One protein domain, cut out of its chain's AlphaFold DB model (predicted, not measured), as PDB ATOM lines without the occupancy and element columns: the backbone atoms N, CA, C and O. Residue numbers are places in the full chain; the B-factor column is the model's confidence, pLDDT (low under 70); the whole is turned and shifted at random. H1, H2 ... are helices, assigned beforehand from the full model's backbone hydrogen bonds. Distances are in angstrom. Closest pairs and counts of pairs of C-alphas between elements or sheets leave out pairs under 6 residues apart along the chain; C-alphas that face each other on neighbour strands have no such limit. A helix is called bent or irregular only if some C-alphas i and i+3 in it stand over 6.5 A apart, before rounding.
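What this domain is: This is residues 202 to 286 and 324 to 357 of the 361 residues of an uncharacterized protein of Triticum urartu (UniProt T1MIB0). A cluster of helices surrounds one helix, H6, with H1, H3, H4, H5 and the long arm H8a packed round it. The bent helix H8 runs along the longest axis: H8a lies side by side with H6, and H8b turns off near H4. The printed part has 119 residues with eight named helices, H1 to H8 in chain order, and no named strand: all helix. It is compact, with a radius of gyration of the C-alphas of 13.4 A and spans of 42 by 30 by 27 A.

Where its parts are: Find C-alpha 202 at (158.064, 87.007, 142.399), where H1 runs to 210; H2 is 213 to 216. H3, 225 to 236, measures 16.5 A and H4, 241 to 252, 18.0 A. Next come H5, 257 to 266, H6, 270 to 279, and H7, 281 to 284. H8, 324 to 355, was assigned as one helix by its hydrogen bonds but is bent, with C-alphas 343 and 346 7.6 A apart. Its arm H8a, 324 to 343, measures 28.8 A; H8b, 346 to 355, ends at C-alpha 355, (147.621, 102.750, 157.212).

How they stand to each other: Start at H6, the hub. It touches H8a at a shallow tilt of 16 degrees, the same way, closest at C-alphas 270 and 334, 6.2 A. H5 and H6 form a helical hairpin, C-alphas 264 and 273 being closest at 5.7 A. H4 touches H6 about perpendicular at 75 degrees, closest at C-alphas 248 and 279, 4.8 A. H2 and H3 only just touch, with 3 pairs of C-alphas within 8 A, closest at 214 and 235, 6.9 A. H7 is close to but not clearly touching H4, C-alphas 252 and 283 being closest at 6.6 A. Every O i to N i+4 pair is within hydrogen-bond range in H1, H3, H5, H6, H8a and H8b, and 5 of 8 in H4; H2 and H7 are too short for such a pair.

The domain as a whole: The C-alphas of Leu 324 and Glu 357 are the two farthest apart, 44.9 A. Residues 287 to 323 are cut out, with 33.0 A between C-alphas 286 and 324. Of the links printed whole, none is long. Confidence is under 70 at residues 217 to 223, 286 and 355 to 357.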
ATOM      1  N   LEU A 202     157.525  86.223 141.289       96.88
ATOM      2  CA  LEU A 202     158.064  87.007 142.399       96.88
ATOM      3  C   LEU A 202     159.149  87.995 141.944       96.88
ATOM      4  O   LEU A 202     159.126  89.150 142.362       96.88
ATOM      5  N   HIS A 203     160.075  87.571 141.076       95.81
ATOM      6  CA  HIS A 203     161.118  88.455 140.554       95.81
ATOM      7  C   HIS A 203     160.505  89.588 139.735       95.81
ATOM      8  O   HIS A 203     160.856  90.739 139.953       95.81
ATOM      9  N   VAL A 204     159.532  89.289 138.868       94.88
ATOM     10  CA  VAL A 204     158.830  90.313 138.076       94.88
ATOM     11  C   VAL A 204     158.179  91.369 138.978       94.88
ATOM     12  O   VAL A 204     158.334  92.562 138.726       94.88
ATOM     13  N   ALA A 205     157.524  90.964 140.071       94.94
ATOM     14  CA  ALA A 205     156.954  91.908 141.037       94.94
ATOM     15  C   ALA A 205     158.030  92.786 141.711       94.94
ATOM     16  O   ALA A 205     157.854  94.000 141.832       94.94
ATOM     17  N   VAL A 206     159.160  92.198 142.120       94.00
ATOM     18  CA  VAL A 206     160.272  92.926 142.760       94.00
ATOM     19  C   VAL A 206     160.937  93.906 141.790       94.00
ATOM     20  O   VAL A 206     161.176  95.058 142.157       94.00
ATOM     21  N   GLU A 207     161.212  93.482 140.556       91.12
ATOM     22  CA  GLU A 207     161.822  94.324 139.520       91.12
ATOM     23  C   GLU A 207     160.923  95.511 139.177       91.12
ATOM     24  O   GLU A 207     161.371  96.655 139.216       91.12
ATOM     25  N   ASN A 208     159.633  95.267 138.939       88.81
ATOM     26  CA  ASN A 208     158.698  96.345 138.637       88.81
ATOM     27  C   ASN A 208     158.493  97.282 139.828       88.81
ATOM     28  O   ASN A 208     158.321  98.484 139.638       88.81
ATOM     29  N   THR A 209     158.558  96.771 141.064       89.62
ATOM     30  CA  THR A 209     158.504  97.628 142.259       89.62
ATOM     31  C   THR A 209     159.671  98.616 142.251       89.62
ATOM     32  O   THR A 209     159.471  99.789 142.551       89.62
ATOM     33  N   CYS A 210     160.872  98.185 141.841       87.19
ATOM     34  CA  CYS A 210     162.045  99.060 141.721       87.19
ATOM     35  C   CYS A 210     161.861 100.184 140.691       87.19
ATOM     36  O   CYS A 210     162.435 101.254 140.873       87.19
ATOM     37  N   LEU A 211     161.091  99.936 139.630       84.56
ATOM     38  CA  LEU A 211     160.784 100.906 138.572       84.56
ATOM     39  C   LEU A 211     159.627 101.841 138.939       84.56
ATOM     40  O   LEU A 211     159.275 102.738 138.180       84.56
ATOM     41  N   HIS A 212     158.992 101.635 140.089       83.06
ATOM     42  CA  HIS A 212     157.914 102.502 140.511       83.06
ATOM     43  C   HIS A 212     158.456 103.901 140.836       83.06
ATOM     44  O   HIS A 212     159.476 104.037 141.514       83.06
ATOM     45  N   LYS A 213     157.731 104.945 140.413       79.38
ATOM     46  CA  LYS A 213     158.129 106.364 140.497       79.38
ATOM     47  C   LYS A 213     158.736 106.777 141.847       79.38
ATOM     48  O   LYS A 213     159.691 107.545 141.902       79.38
ATOM     49  N   TYR A 214     158.198 106.264 142.958       73.69
ATOM     50  CA  TYR A 214     158.722 106.573 144.293       73.69
ATOM     51  C   TYR A 214     160.154 106.081 144.512       73.69
ATOM     52  O   TYR A 214     160.892 106.746 145.230       73.69
ATOM     53  N   LEU A 215     160.558 104.956 143.924       79.44
ATOM     54  CA  LEU A 215     161.921 104.442 144.048       79.44
ATOM     55  C   LEU A 215     162.830 104.991 142.948       79.44
ATOM     56  O   LEU A 215     163.921 105.452 143.270       79.44
ATOM     57  N   GLU A 216     162.375 105.012 141.694       72.69
ATOM     58  CA  GLU A 216     163.182 105.485 140.560       72.69
ATOM     59  C   GLU A 216     163.675 106.929 140.762       72.69
ATOM     60  O   GLU A 216     164.874 107.195 140.663       72.69
ATOM     61  N   ASP A 217     162.779 107.840 141.156       64.62
ATOM     62  CA  ASP A 217     163.097 109.268 141.260       64.62
ATOM     63  C   ASP A 217     163.799 109.654 142.577       64.62
ATOM     64  O   ASP A 217     164.422 110.713 142.663       64.62
ATOM     65  N   ASN A 218     163.690 108.831 143.631       60.84
ATOM     66  CA  ASN A 218     164.094 109.226 144.993       60.84
ATOM     67  C   ASN A 218     165.230 108.384 145.584       60.84
ATOM     68  O   ASN A 218     165.764 108.729 146.641       60.84
ATOM     69  N   VAL A 219     165.628 107.294 144.925       64.25
ATOM     70  CA  VAL A 219     166.662 106.377 145.417       64.25
ATOM     71  C   VAL A 219     167.955 106.603 144.634       64.25
ATOM     72  O   VAL A 219     168.437 105.754 143.893       64.25
ATOM     73  N   SER A 220     168.554 107.782 144.808       60.75
ATOM     74  CA  SER A 220     169.941 107.999 144.380       60.75
ATOM     75  C   SER A 220     170.903 107.387 145.407       60.75
ATOM     76  O   SER A 220     170.684 107.574 146.607       60.75
ATOM     77  N   PRO A 221     171.975 106.683 144.994       60.78
ATOM     78  CA  PRO A 221     173.006 106.223 145.920       60.78
ATOM     79  C   PRO A 221     173.633 107.429 146.632       60.78
ATOM     80  O   PRO A 221     174.379 108.200 146.029       60.78
ATOM     81  N   SER A 222     173.308 107.638 147.908       59.34
ATOM     82  CA  SER A 222     173.958 108.672 148.714       59.34
ATOM     83  C   SER A 222     175.373 108.236 149.086       59.34
ATOM     84  O   SER A 222     175.651 107.047 149.244       59.34
ATOM     85  N   LEU A 223     176.270 109.207 149.294       59.41
ATOM     86  CA  LEU A 223     177.637 108.955 149.775       59.41
ATOM     87  C   LEU A 223     177.648 108.210 151.130       59.41
ATOM     88  O   LEU A 223     178.619 107.536 151.464       59.41
ATOM     89  N   ASN A 224     176.557 108.329 151.897       72.56
ATOM     90  CA  ASN A 224     176.321 107.625 153.152       72.56
ATOM     91  C   ASN A 224     175.313 106.478 152.962       72.56
ATOM     92  O   ASN A 224     174.146 106.705 152.636       72.56
ATOM     93  N   HIS A 225     175.758 105.248 153.209       72.44
ATOM     94  CA  HIS A 225     174.949 104.038 153.064       72.44
ATOM     95  C   HIS A 225     173.814 103.924 154.092       72.44
ATOM     96  O   HIS A 225     172.786 103.311 153.801       72.44
ATOM     97  N   LEU A 226     173.971 104.519 155.279       78.00
ATOM     98  CA  LEU A 226     172.943 104.473 156.319       78.00
ATOM     99  C   LEU A 226     171.731 105.334 155.940       78.00
ATOM    100  O   LEU A 226     170.593 104.883 156.062       78.00
ATOM    101  N   ASP A 227     171.987 106.532 155.409       79.88
ATOM    102  CA  ASP A 227     170.943 107.441 154.922       79.88
ATOM    103  C   ASP A 227     170.188 106.820 153.744       79.88
ATOM    104  O   ASP A 227     168.966 106.928 153.662       79.88
ATOM    105  N   TYR A 228     170.900 106.103 152.868       81.44
ATOM    106  CA  TYR A 228     170.295 105.351 151.773       81.44
ATOM    107  C   TYR A 228     169.338 104.267 152.283       81.44
ATOM    108  O   TYR A 228     168.187 104.222 151.858       81.44
ATOM    109  N   ILE A 229     169.791 103.418 153.216       83.75
ATOM    110  CA  ILE A 229     168.968 102.345 153.798       83.75
ATOM    111  C   ILE A 229     167.739 102.932 154.499       83.75
ATOM    112  O   ILE A 229     166.627 102.446 154.298       83.75
ATOM    113  N   TYR A 230     167.921 103.994 155.286       84.31
ATOM    114  CA  TYR A 230     166.820 104.667 155.969       84.31
ATOM    115  C   TYR A 230     165.799 105.242 154.980       84.31
ATOM    116  O   TYR A 230     164.601 104.994 155.123       84.31
ATOM    117  N   ASN A 231     166.257 105.966 153.953       84.75
ATOM    118  CA  ASN A 231     165.380 106.528 152.926       84.75
ATOM    119  C   ASN A 231     164.637 105.431 152.159       84.75
ATOM    120  O   ASN A 231     163.440 105.564 151.923       84.75
ATOM    121  N   LEU A 232     165.314 104.333 151.829       86.56
ATOM    122  CA  LEU A 232     164.713 103.191 151.153       86.56
ATOM    123  C   LEU A 232     163.606 102.546 151.996       86.56
ATOM    124  O   LEU A 232     162.493 102.380 151.505       86.56
ATOM    125  N   ILE A 233     163.874 102.237 153.270       86.75
ATOM    126  CA  ILE A 233     162.863 101.675 154.180       86.75
ATOM    127  C   ILE A 233     161.689 102.646 154.327       86.75
ATOM    128  O   ILE A 233     160.535 102.234 154.225       86.75
ATOM    129  N   ARG A 234     161.966 103.942 154.506       86.50
ATOM    130  CA  ARG A 234     160.931 104.975 154.624       86.50
ATOM    131  C   ARG A 234     160.024 105.018 153.392       86.50
ATOM    132  O   ARG A 234     158.812 105.099 153.556       86.50
ATOM    133  N   LEU A 235     160.593 104.967 152.186       86.75
ATOM    134  CA  LEU A 235     159.831 104.956 150.933       86.75
ATOM    135  C   LEU A 235     158.990 103.685 150.794       86.75
ATOM    136  O   LEU A 235     157.828 103.774 150.418       86.75
ATOM    137  N   LEU A 236     159.548 102.521 151.135       86.00
ATOM    138  CA  LEU A 236     158.839 101.236 151.077       86.00
ATOM    139  C   LEU A 236     157.689 101.134 152.093       86.00
ATOM    140  O   LEU A 236     156.772 100.346 151.889       86.00
ATOM    141  N   CYS A 237     157.705 101.946 153.151       84.56
ATOM    142  CA  CYS A 237     156.637 102.008 154.151       84.56
ATOM    143  C   CYS A 237     155.556 103.061 153.843       84.56
ATOM    144  O   CYS A 237     154.683 103.292 154.681       84.56
ATOM    145  N   LEU A 238     155.612 103.736 152.689       83.38
ATOM    146  CA  LEU A 238     154.575 104.690 152.297       83.38
ATOM    147  C   LEU A 238     153.241 103.968 152.006       83.38
ATOM    148  O   LEU A 238     153.266 102.890 151.410       83.38
ATOM    149  N   PRO A 239     152.076 104.545 152.369       72.38
ATOM    150  CA  PRO A 239     150.761 103.951 152.095       72.38
ATOM    151  C   PRO A 239     150.510 103.627 150.615       72.38
ATOM    152  O   PRO A 239     149.762 102.707 150.290       72.38
ATOM    153  N   GLU A 240     151.145 104.368 149.708       73.50
ATOM    154  CA  GLU A 240     151.059 104.186 148.260       73.50
ATOM    155  C   GLU A 240     151.809 102.938 147.763       73.50
ATOM    156  O   GLU A 240     151.592 102.497 146.634       73.50
ATOM    157  N   MET A 241     152.625 102.297 148.609       77.69
ATOM    158  CA  MET A 241     153.331 101.045 148.305       77.69
ATOM    159  C   MET A 241     152.436  99.799 148.432       77.69
ATOM    160  O   MET A 241     152.918  98.715 148.763       77.69
ATOM    161  N   LYS A 242     151.141  99.904 148.093       77.81
ATOM    162  CA  LYS A 242     150.229  98.743 147.965       77.81
ATOM    163  C   LYS A 242     150.735  97.702 146.961       77.81
ATOM    164  O   LYS A 242     150.383  96.531 147.045       77.81
ATOM    165  N   ILE A 243     151.628  98.104 146.056       81.38
ATOM    166  CA  ILE A 243     152.360  97.207 145.151       81.38
ATOM    167  C   ILE A 243     153.178  96.130 145.887       81.38
ATOM    168  O   ILE A 243     153.501  95.100 145.306       81.38
ATOM    169  N   LEU A 244     153.489  96.309 147.178       87.50
ATOM    170  CA  LEU A 244     154.152  95.277 147.980       87.50
ATOM    171  C   LEU A 244     153.232  94.095 148.315       87.50
ATOM    172  O   LEU A 244     153.736  93.007 148.593       87.50
ATOM    173  N   ASP A 245     151.908  94.262 148.248       88.75
ATOM    174  CA  ASP A 245     150.956  93.188 148.547       88.75
ATOM    175  C   ASP A 245     151.051  92.043 147.536       88.75
ATOM    176  O   ASP A 245     150.931  90.875 147.909       88.75
ATOM    177  N   THR A 246     151.341  92.344 146.265       91.62
ATOM    178  CA  THR A 246     151.600  91.299 145.266       91.62
ATOM    179  C   THR A 246     152.886  90.548 145.553       91.62
ATOM    180  O   THR A 246     152.904  89.322 145.460       91.62
ATOM    181  N   THR A 247     153.948  91.255 145.946       93.62
ATOM    182  CA  THR A 247     155.225  90.632 146.318       93.62
ATOM    183  C   THR A 247     155.043  89.733 147.537       93.62
ATOM    184  O   THR A 247     155.511  88.598 147.525       93.62
ATOM    185  N   ARG A 248     154.289  90.185 148.549       92.62
ATOM    186  CA  ARG A 248     153.950  89.393 149.741       92.62
ATOM    187  C   ARG A 248     153.177  88.126 149.375       92.62
ATOM    188  O   ARG A 248     153.556  87.033 149.789       92.62
ATOM    189  N   LEU A 249     152.135  88.259 148.552       94.06
ATOM    190  CA  LEU A 249     151.309  87.131 148.115       94.06
ATOM    191  C   LEU A 249     152.110  86.092 147.314       94.06
ATOM    192  O   LEU A 249     151.941  84.889 147.511       94.06
ATOM    193  N   LEU A 250     152.992  86.535 146.414       95.25
ATOM    194  CA  LEU A 250     153.839  85.640 145.622       95.25
ATOM    195  C   LEU A 250     154.935  84.988 146.470       95.25
ATOM    196  O   LEU A 250     155.218  83.801 146.297       95.25
ATOM    197  N   ALA A 251     155.516  85.725 147.418       93.81
ATOM    198  CA  ALA A 251     156.514  85.194 148.335       93.81
ATOM    199  C   ALA A 251     155.939  84.069 149.211       93.81
ATOM    200  O   ALA A 251     156.606  83.057 149.404       93.81
ATOM    201  N   GLU A 252     154.677  84.182 149.647       92.62
ATOM    202  CA  GLU A 252     153.966  83.127 150.386       92.62
ATOM    203  C   GLU A 252     153.899  81.794 149.616       92.62
ATOM    204  O   GLU A 252     153.851  80.722 150.220       92.62
ATOM    205  N   LYS A 253     153.885  81.841 148.278       94.12
ATOM    206  CA  LYS A 253     153.762  80.660 147.405       94.12
ATOM    207  C   LYS A 253     155.086  80.218 146.772       94.12
ATOM    208  O   LYS A 253     155.098  79.275 145.980       94.12
ATOM    209  N   THR A 254     156.195  80.869 147.119       93.75
ATOM    210  CA  THR A 254     157.521  80.591 146.551       93.75
ATOM    211  C   THR A 254     158.303  79.614 147.433       93.75
ATOM    212  O   THR A 254     158.557  79.887 148.603       93.75
ATOM    213  N   ASN A 255     158.745  78.486 146.869       88.62
ATOM    214  CA  ASN A 255     159.334  77.382 147.643       88.62
ATOM    215  C   ASN A 255     160.745  77.677 148.191       88.62
ATOM    216  O   ASN A 255     161.093  77.204 149.269       88.62
ATOM    217  N   ASN A 256     161.570  78.437 147.459       88.88
ATOM    218  CA  ASN A 256     162.971  78.715 147.813       88.88
ATOM    219  C   ASN A 256     163.225  80.210 148.072       88.88
ATOM    220  O   ASN A 256     164.196  80.786 147.585       88.88
ATOM    221  N   LEU A 257     162.339  80.852 148.834       91.25
ATOM    222  CA  LEU A 257     162.386  82.296 149.072       91.25
ATOM    223  C   LEU A 257     163.750  82.788 149.599       91.25
ATOM    224  O   LEU A 257     164.273  83.780 149.098       91.25
ATOM    225  N   LEU A 258     164.353  82.086 150.569       90.88
ATOM    226  CA  LEU A 258     165.668  82.455 151.118       90.88
ATOM    227  C   LEU A 258     166.784  82.366 150.071       90.88
ATOM    228  O   LEU A 258     167.688  83.196 150.077       90.88
ATOM    229  N   GLY A 259     166.723  81.377 149.174       90.44
ATOM    230  CA  GLY A 259     167.686  81.239 148.086       90.44
ATOM    231  C   GLY A 259     167.552  82.351 147.047       90.44
ATOM    232  O   GLY A 259     168.562  82.885 146.604       90.44
ATOM    233  N   GLU A 260     166.327  82.746 146.697       93.81
ATOM    234  CA  GLU A 260     166.104  83.870 145.775       93.81
ATOM    235  C   GLU A 260     166.515  85.214 146.401       93.81
ATOM    236  O   GLU A 260     167.177  86.026 145.758       93.81
ATOM    237  N   LEU A 261     166.226  85.423 147.690       93.62
ATOM    238  CA  LEU A 261     166.717  86.586 148.434       93.62
ATOM    239  C   LEU A 261     168.249  86.624 148.493       93.62
ATOM    240  O   LEU A 261     168.851  87.685 148.325       93.62
ATOM    241  N   TRP A 262     168.886  85.472 148.702       92.94
ATOM    242  CA  TRP A 262     170.340  85.375 148.721       92.94
ATOM    243  C   TRP A 262     170.970  85.807 147.396       92.94
ATOM    244  O   TRP A 262     171.942  86.555 147.432       92.94
ATOM    245  N   LYS A 263     170.392  85.429 146.246       92.38
ATOM    246  CA  LYS A 263     170.878  85.879 144.929       92.38
ATOM    247  C   LYS A 263     170.912  87.404 144.825       92.38
ATOM    248  O   LYS A 263     171.918  87.967 144.411       92.38
ATOM    249  N   TYR A 264     169.861  88.097 145.279       91.94
ATOM    250  CA  TYR A 264     169.857  89.564 145.283       91.94
ATOM    251  C   TYR A 264     170.929  90.170 146.196       91.94
ATOM    252  O   TYR A 264     171.517  91.194 145.843       91.94
ATOM    253  N   ILE A 265     171.186  89.556 147.351       89.69
ATOM    254  CA  ILE A 265     172.227  90.005 148.284       89.69
ATOM    255  C   ILE A 265     173.619  89.783 147.685       89.69
ATOM    256  O   ILE A 265     174.455  90.686 147.735       89.69
ATOM    257  N   GLU A 266     173.857  88.606 147.106       87.56
ATOM    258  CA  GLU A 266     175.120  88.220 146.471       87.56
ATOM    259  C   GLU A 266     175.445  89.115 145.266       87.56
ATOM    260  O   GLU A 266     176.568  89.600 145.149       87.56
ATOM    261  N   ASP A 267     174.439  89.454 144.456       86.00
ATOM    262  CA  ASP A 267     174.564  90.373 143.318       86.00
ATOM    263  C   ASP A 267     174.632  91.862 143.723       86.00
ATOM    264  O   ASP A 267     174.630  92.756 142.867       86.00
ATOM    265  N   GLY A 268     174.635  92.169 145.027       84.44
ATOM    266  CA  GLY A 268     174.695  93.535 145.550       84.44
ATOM    267  C   GLY A 268     173.451  94.380 145.240       84.44
ATOM    268  O   GLY A 268     173.506  95.612 145.244       84.44
ATOM    269  N   LYS A 269     172.306  93.748 144.957       88.69
ATOM    270  CA  LYS A 269     171.043  94.418 144.619       88.69
ATOM    271  C   LYS A 269     170.278  94.825 145.879       88.69
ATOM    272  O   LYS A 269     169.274  94.215 146.255       88.69
ATOM    273  N   LEU A 270     170.733  95.903 146.515       88.31
ATOM    274  CA  LEU A 270     170.218  96.350 147.814       88.31
ATOM    275  C   LEU A 270     168.719  96.706 147.798       88.31
ATOM    276  O   LEU A 270     167.986  96.265 148.679       88.31
ATOM    277  N   THR A 271     168.237  97.427 146.777       89.00
ATOM    278  CA  THR A 271     166.810  97.792 146.636       89.00
ATOM    279  C   THR A 271     165.904  96.566 146.553       89.00
ATOM    280  O   THR A 271     164.917  96.473 147.274       89.00
ATOM    281  N   ARG A 272     166.283  95.594 145.713       92.00
ATOM    282  CA  ARG A 272     165.538  94.341 145.503       92.00
ATOM    283  C   ARG A 272     165.509  93.501 146.776       92.00
ATOM    284  O   ARG A 272     164.456  93.012 147.172       92.00
ATOM    285  N   SER A 273     166.653  93.432 147.459       92.81
ATOM    286  CA  SER A 273     166.774  92.784 148.766       92.81
ATOM    287  C   SER A 273     165.850  93.433 149.800       92.81
ATOM    288  O   SER A 273     165.155  92.722 150.513       92.81
ATOM    289  N   ALA A 274     165.786  94.769 149.860       91.31
ATOM    290  CA  ALA A 274     164.932  95.488 150.810       91.31
ATOM    291  C   ALA A 274     163.443  95.249 150.561       91.31
ATOM    292  O   ALA A 274     162.708  94.979 151.508       91.31
ATOM    293  N   ILE A 275     163.018  95.310 149.295       91.94
ATOM    294  CA  ILE A 275     161.639  95.016 148.888       91.94
ATOM    295  C   ILE A 275     161.250  93.616 149.358       91.94
ATOM    296  O   ILE A 275     160.216  93.449 149.998       91.94
ATOM    297  N   LEU A 276     162.093  92.617 149.082       92.94
ATOM    298  CA  LEU A 276     161.784  91.231 149.412       92.94
ATOM    299  C   LEU A 276     161.826  90.960 150.924       92.94
ATOM    300  O   LEU A 276     160.939  90.287 151.442       92.94
ATOM    301  N   LEU A 277     162.805  91.524 151.638       91.44
ATOM    302  CA  LEU A 277     162.920  91.426 153.098       91.44
ATOM    303  C   LEU A 277     161.707  92.032 153.817       91.44
ATOM    304  O   LEU A 277     161.243  91.458 154.797       91.44
ATOM    305  N   LEU A 278     161.194  93.172 153.341       88.75
ATOM    306  CA  LEU A 278     160.008  93.818 153.913       88.75
ATOM    307  C   LEU A 278     158.711  93.101 153.525       88.75
ATOM    308  O   LEU A 278     157.833  92.919 154.363       88.75
ATOM    309  N   ALA A 279     158.565  92.702 152.259       88.69
ATOM    310  CA  ALA A 279     157.331  92.088 151.782       88.69
ATOM    311  C   ALA A 279     157.127  90.670 152.330       88.69
ATOM    312  O   ALA A 279     155.987  90.291 152.576       88.69
ATOM    313  N   ALA A 280     158.204  89.903 152.522       88.12
ATOM    314  CA  ALA A 280     158.150  88.479 152.849       88.12
ATOM    315  C   ALA A 280     158.655  88.144 154.261       88.12
ATOM    316  O   ALA A 280     159.157  87.048 154.519       88.12
ATOM    317  N   GLN A 281     158.568  89.109 155.174       85.19
ATOM    318  CA  GLN A 281     159.126  88.981 156.512       85.19
ATOM    319  C   GLN A 281     158.583  87.758 157.267       85.19
ATOM    320  O   GLN A 281     159.375  86.971 157.779       85.19
ATOM    321  N   ASP A 282     157.264  87.557 157.283       80.75
ATOM    322  CA  ASP A 282     156.617  86.448 157.999       80.75
ATOM    323  C   ASP A 282     157.123  85.078 157.509       80.75
ATOM    324  O   ASP A 282     157.266  84.123 158.279       80.75
ATOM    325  N   GLN A 283     157.424  84.982 156.211       84.25
ATOM    326  CA  GLN A 283     157.940  83.773 155.576       84.25
ATOM    327  C   GLN A 283     159.418  83.550 155.926       84.25
ATOM    328  O   GLN A 283     159.828  82.408 156.136       84.25
ATOM    329  N   ILE A 284     160.207  84.625 156.027       83.94
ATOM    330  CA  ILE A 284     161.633  84.581 156.386       83.94
ATOM    331  C   ILE A 284     161.820  84.252 157.872       83.94
ATOM    332  O   ILE A 284     162.662  83.414 158.195       83.94
ATOM    333  N   CYS A 285     161.005  84.832 158.758       75.06
ATOM    334  CA  CYS A 285     161.009  84.534 160.195       75.06
ATOM    335  C   CYS A 285     160.655  83.066 160.495       75.06
ATOM    336  O   CYS A 285     160.940  82.568 161.582       75.06
ATOM    337  N   GLY A 286     160.045  82.361 159.533       63.69
ATOM    338  CA  GLY A 286     159.592  80.988 159.689       63.69
ATOM    339  C   GLY A 286     158.415  80.928 160.654       63.69
ATOM    340  O   GLY A 286     158.616  80.748 161.849       63.69
ATOM    341  N   LEU A 324     186.708  94.971 144.841       77.69
ATOM    342  CA  LEU A 324     186.559  94.195 146.077       77.69
ATOM    343  C   LEU A 324     186.052  95.077 147.225       77.69
ATOM    344  O   LEU A 324     185.236  94.644 148.034       77.69
ATOM    345  N   LEU A 325     186.513  96.330 147.283       78.06
ATOM    346  CA  LEU A 325     186.028  97.298 148.262       78.06
ATOM    347  C   LEU A 325     184.535  97.590 148.060       78.06
ATOM    348  O   LEU A 325     183.793  97.679 149.037       78.06
ATOM    349  N   ASP A 326     184.094  97.712 146.811       78.31
ATOM    350  CA  ASP A 326     182.690  97.952 146.481       78.31
ATOM    351  C   ASP A 326     181.811  96.720 146.783       78.31
ATOM    352  O   ASP A 326     180.736  96.870 147.367       78.31
ATOM    353  N   GLU A 327     182.298  95.499 146.518       79.81
ATOM    354  CA  GLU A 327     181.645  94.238 146.924       79.81
ATOM    355  C   GLU A 327     181.519  94.120 148.456       79.81
ATOM    356  O   GLU A 327     180.449  93.802 148.980       79.81
ATOM    357  N   MET A 328     182.580  94.443 149.205       80.69
ATOM    358  CA  MET A 328     182.538  94.446 150.672       80.69
ATOM    359  C   MET A 328     181.559  95.488 151.223       80.69
ATOM    360  O   MET A 328     180.829  95.199 152.174       80.69
ATOM    361  N   LYS A 329     181.514  96.688 150.632       81.00
ATOM    362  CA  LYS A 329     180.539  97.722 151.007       81.00
ATOM    363  C   LYS A 329     179.110  97.254 150.752       81.00
ATOM    364  O   LYS A 329     178.263  97.447 151.621       81.00
ATOM    365  N   ALA A 330     178.841  96.618 149.613       83.00
ATOM    366  CA  ALA A 330     177.517  96.089 149.293       83.00
ATOM    367  C   ALA A 330     177.063  95.032 150.314       83.00
ATOM    368  O   ALA A 330     175.955  95.133 150.842       83.00
ATOM    369  N   LEU A 331     177.940  94.086 150.674       85.50
ATOM    370  CA  LEU A 331     177.660  93.074 151.702       85.50
ATOM    371  C   LEU A 331     177.433  93.689 153.086       85.50
ATOM    372  O   LEU A 331     176.527  93.268 153.804       85.50
ATOM    373  N   TYR A 332     178.217  94.704 153.455       85.69
ATOM    374  CA  TYR A 332     178.018  95.434 154.706       85.69
ATOM    375  C   TYR A 332     176.651  96.134 154.739       85.69
ATOM    376  O   TYR A 332     175.922  96.023 155.725       85.69
ATOM    377  N   CYS A 333     176.259  96.794 153.644       86.50
ATOM    378  CA  CYS A 333     174.945  97.425 153.524       86.50
ATOM    379  C   CYS A 333     173.809  96.402 153.594       86.50
ATOM    380  O   CYS A 333     172.828  96.627 154.298       86.50
ATOM    381  N   ALA A 334     173.947  95.267 152.905       88.50
ATOM    382  CA  ALA A 334     172.976  94.183 152.979       88.50
ATOM    383  C   ALA A 334     172.857  93.641 154.412       88.50
ATOM    384  O   ALA A 334     171.749  93.456 154.904       88.50
ATOM    385  N   GLY A 335     173.978  93.467 155.120       88.38
ATOM    386  CA  GLY A 335     173.990  93.047 156.522       88.38
ATOM    387  C   GLY A 335     173.263  94.029 157.445       88.38
ATOM    388  O   GLY A 335     172.445  93.605 158.260       88.38
ATOM    389  N   LEU A 336     173.502  95.335 157.280       88.00
ATOM    390  CA  LEU A 336     172.784  96.378 158.020       88.00
ATOM    391  C   LEU A 336     171.283  96.361 157.725       88.00
ATOM    392  O   LEU A 336     170.478  96.418 158.648       88.00
ATOM    393  N   LEU A 337     170.906  96.261 156.452       89.81
ATOM    394  CA  LEU A 337     169.511  96.202 156.023       89.81
ATOM    395  C   LEU A 337     168.782  95.000 156.645       89.81
ATOM    396  O   LEU A 337     167.702  95.159 157.210       89.81
ATOM    397  N   VAL A 338     169.396  93.815 156.582       89.81
ATOM    398  CA  VAL A 338     168.881  92.578 157.188       89.81
ATOM    399  C   VAL A 338     168.752  92.736 158.705       89.81
ATOM    400  O   VAL A 338     167.748  92.314 159.275       89.81
ATOM    401  N   ASP A 339     169.725  93.362 159.377       87.81
ATOM    402  CA  ASP A 339     169.651  93.584 160.824       87.81
ATOM    403  C   ASP A 339     168.515  94.535 161.208       87.81
ATOM    404  O   ASP A 339     167.727  94.202 162.096       87.81
ATOM    405  N   VAL A 340     168.386  95.666 160.507       88.31
ATOM    406  CA  VAL A 340     167.308  96.636 160.730       88.31
ATOM    407  C   VAL A 340     165.955  95.958 160.538       88.31
ATOM    408  O   VAL A 340     165.155  95.941 161.473       88.31
ATOM    409  N   ILE A 341     165.713  95.329 159.384       87.44
ATOM    410  CA  ILE A 341     164.419  94.697 159.091       87.44
ATOM    411  C   ILE A 341     164.120  93.561 160.077       87.44
ATOM    412  O   ILE A 341     162.989  93.471 160.541       87.44
ATOM    413  N   SER A 342     165.111  92.767 160.506       87.19
ATOM    414  CA  SER A 342     164.869  91.717 161.514       87.19
ATOM    415  C   SER A 342     164.373  92.264 162.861       87.19
ATOM    416  O   SER A 342     163.652  91.578 163.576       87.19
ATOM    417  N   ARG A 343     164.746  93.502 163.222       83.81
ATOM    418  CA  ARG A 343     164.370  94.124 164.505       83.81
ATOM    419  C   ARG A 343     163.069  94.908 164.428       83.81
ATOM    420  O   ARG A 343     162.304  94.903 165.389       83.81
ATOM    421  N   VAL A 344     162.861  95.646 163.338       80.62
ATOM    422  CA  VAL A 344     161.731  96.583 163.208       80.62
ATOM    423  C   VAL A 344     160.648  96.109 162.252       80.62
ATOM    424  O   VAL A 344     159.607  96.750 162.174       80.62
ATOM    425  N   GLY A 345     160.854  95.004 161.540       75.44
ATOM    426  CA  GLY A 345     159.941  94.574 160.492       75.44
ATOM    427  C   GLY A 345     158.520  94.308 160.999       75.44
ATOM    428  O   GLY A 345     157.577  94.773 160.378       75.44
ATOM    429  N   GLU A 346     158.348  93.656 162.155       76.06
ATOM    430  CA  GLU A 346     157.020  93.351 162.725       76.06
ATOM    431  C   GLU A 346     156.216  94.649 162.975       76.06
ATOM    432  O   GLU A 346     155.124  94.807 162.419       76.06
ATOM    433  N   PRO A 347     156.771  95.650 163.696       78.62
ATOM    434  CA  PRO A 347     156.177  96.982 163.786       78.62
ATOM    435  C   PRO A 347     155.899  97.656 162.436       78.62
ATOM    436  O   PRO A 347     154.869  98.314 162.286       78.62
ATOM    437  N   LEU A 348     156.803  97.525 161.459       76.25
ATOM    438  CA  LEU A 348     156.642  98.133 160.134       76.25
ATOM    439  C   LEU A 348     155.513  97.470 159.336       76.25
ATOM    440  O   LEU A 348     154.712  98.170 158.724       76.25
ATOM    441  N   SER A 349     155.410  96.144 159.376       73.00
ATOM    442  CA  SER A 349     154.350  95.373 158.724       73.00
ATOM    443  C   SER A 349     152.983  95.746 159.303       73.00
ATOM    444  O   SER A 349     152.066  96.090 158.553       73.00
ATOM    445  N   ALA A 350     152.873  95.809 160.636       75.62
ATOM    446  CA  ALA A 350     151.663  96.263 161.317       75.62
ATOM    447  C   ALA A 350     151.293  97.713 160.950       75.62
ATOM    448  O   ALA A 350     150.122  98.017 160.716       75.62
ATOM    449  N   TYR A 351     152.284  98.608 160.853       77.44
ATOM    450  CA  TYR A 351     152.074  99.990 160.420       77.44
ATOM    451  C   TYR A 351     151.530 100.068 158.988       77.44
ATOM    452  O   TYR A 351     150.539 100.764 158.759       77.44
ATOM    453  N   ILE A 352     152.139  99.336 158.048       72.25
ATOM    454  CA  ILE A 352     151.725  99.299 156.640       72.25
ATOM    455  C   ILE A 352     150.288  98.782 156.529       72.25
ATOM    456  O   ILE A 352     149.466  99.409 155.866       72.25
ATOM    457  N   GLN A 353     149.957  97.689 157.222       70.25
ATOM    458  CA  GLN A 353     148.603  97.132 157.212       70.25
ATOM    459  C   GLN A 353     147.573  98.134 157.754       70.25
ATOM    460  O   GLN A 353     146.572  98.387 157.088       70.25
ATOM    461  N   ALA A 354     147.847  98.776 158.894       70.81
ATOM    462  CA  ALA A 354     146.925  99.723 159.526       70.81
ATOM    463  C   ALA A 354     146.707 101.030 158.735       70.81
ATOM    464  O   ALA A 354     145.647 101.639 158.848       70.81
ATOM    465  N   HIS A 355     147.689 101.475 157.944       66.50
ATOM    466  CA  HIS A 355     147.621 102.750 157.212       66.50
ATOM    467  C   HIS A 355     147.344 102.579 155.710       66.50
ATOM    468  O   HIS A 355     147.205 103.568 154.992       66.50
ATOM    469  N   SER A 356     147.204 101.338 155.233       56.94
ATOM    470  CA  SER A 356     146.836 101.016 153.847       56.94
ATOM    471  C   SER A 356     145.373 101.355 153.493       56.94
ATOM    472  O   SER A 356     145.034 101.470 152.311       56.94
ATOM    473  N   GLU A 357     144.502 101.570 154.484       50.84
ATOM    474  CA  GLU A 357     143.063 101.837 154.291       50.84
ATOM    475  C   GLU A 357     142.700 103.319 154.105       50.84
ATOM    476  O   GLU A 357     141.525 103.647 153.925       50.84
TER     477      GLU A 357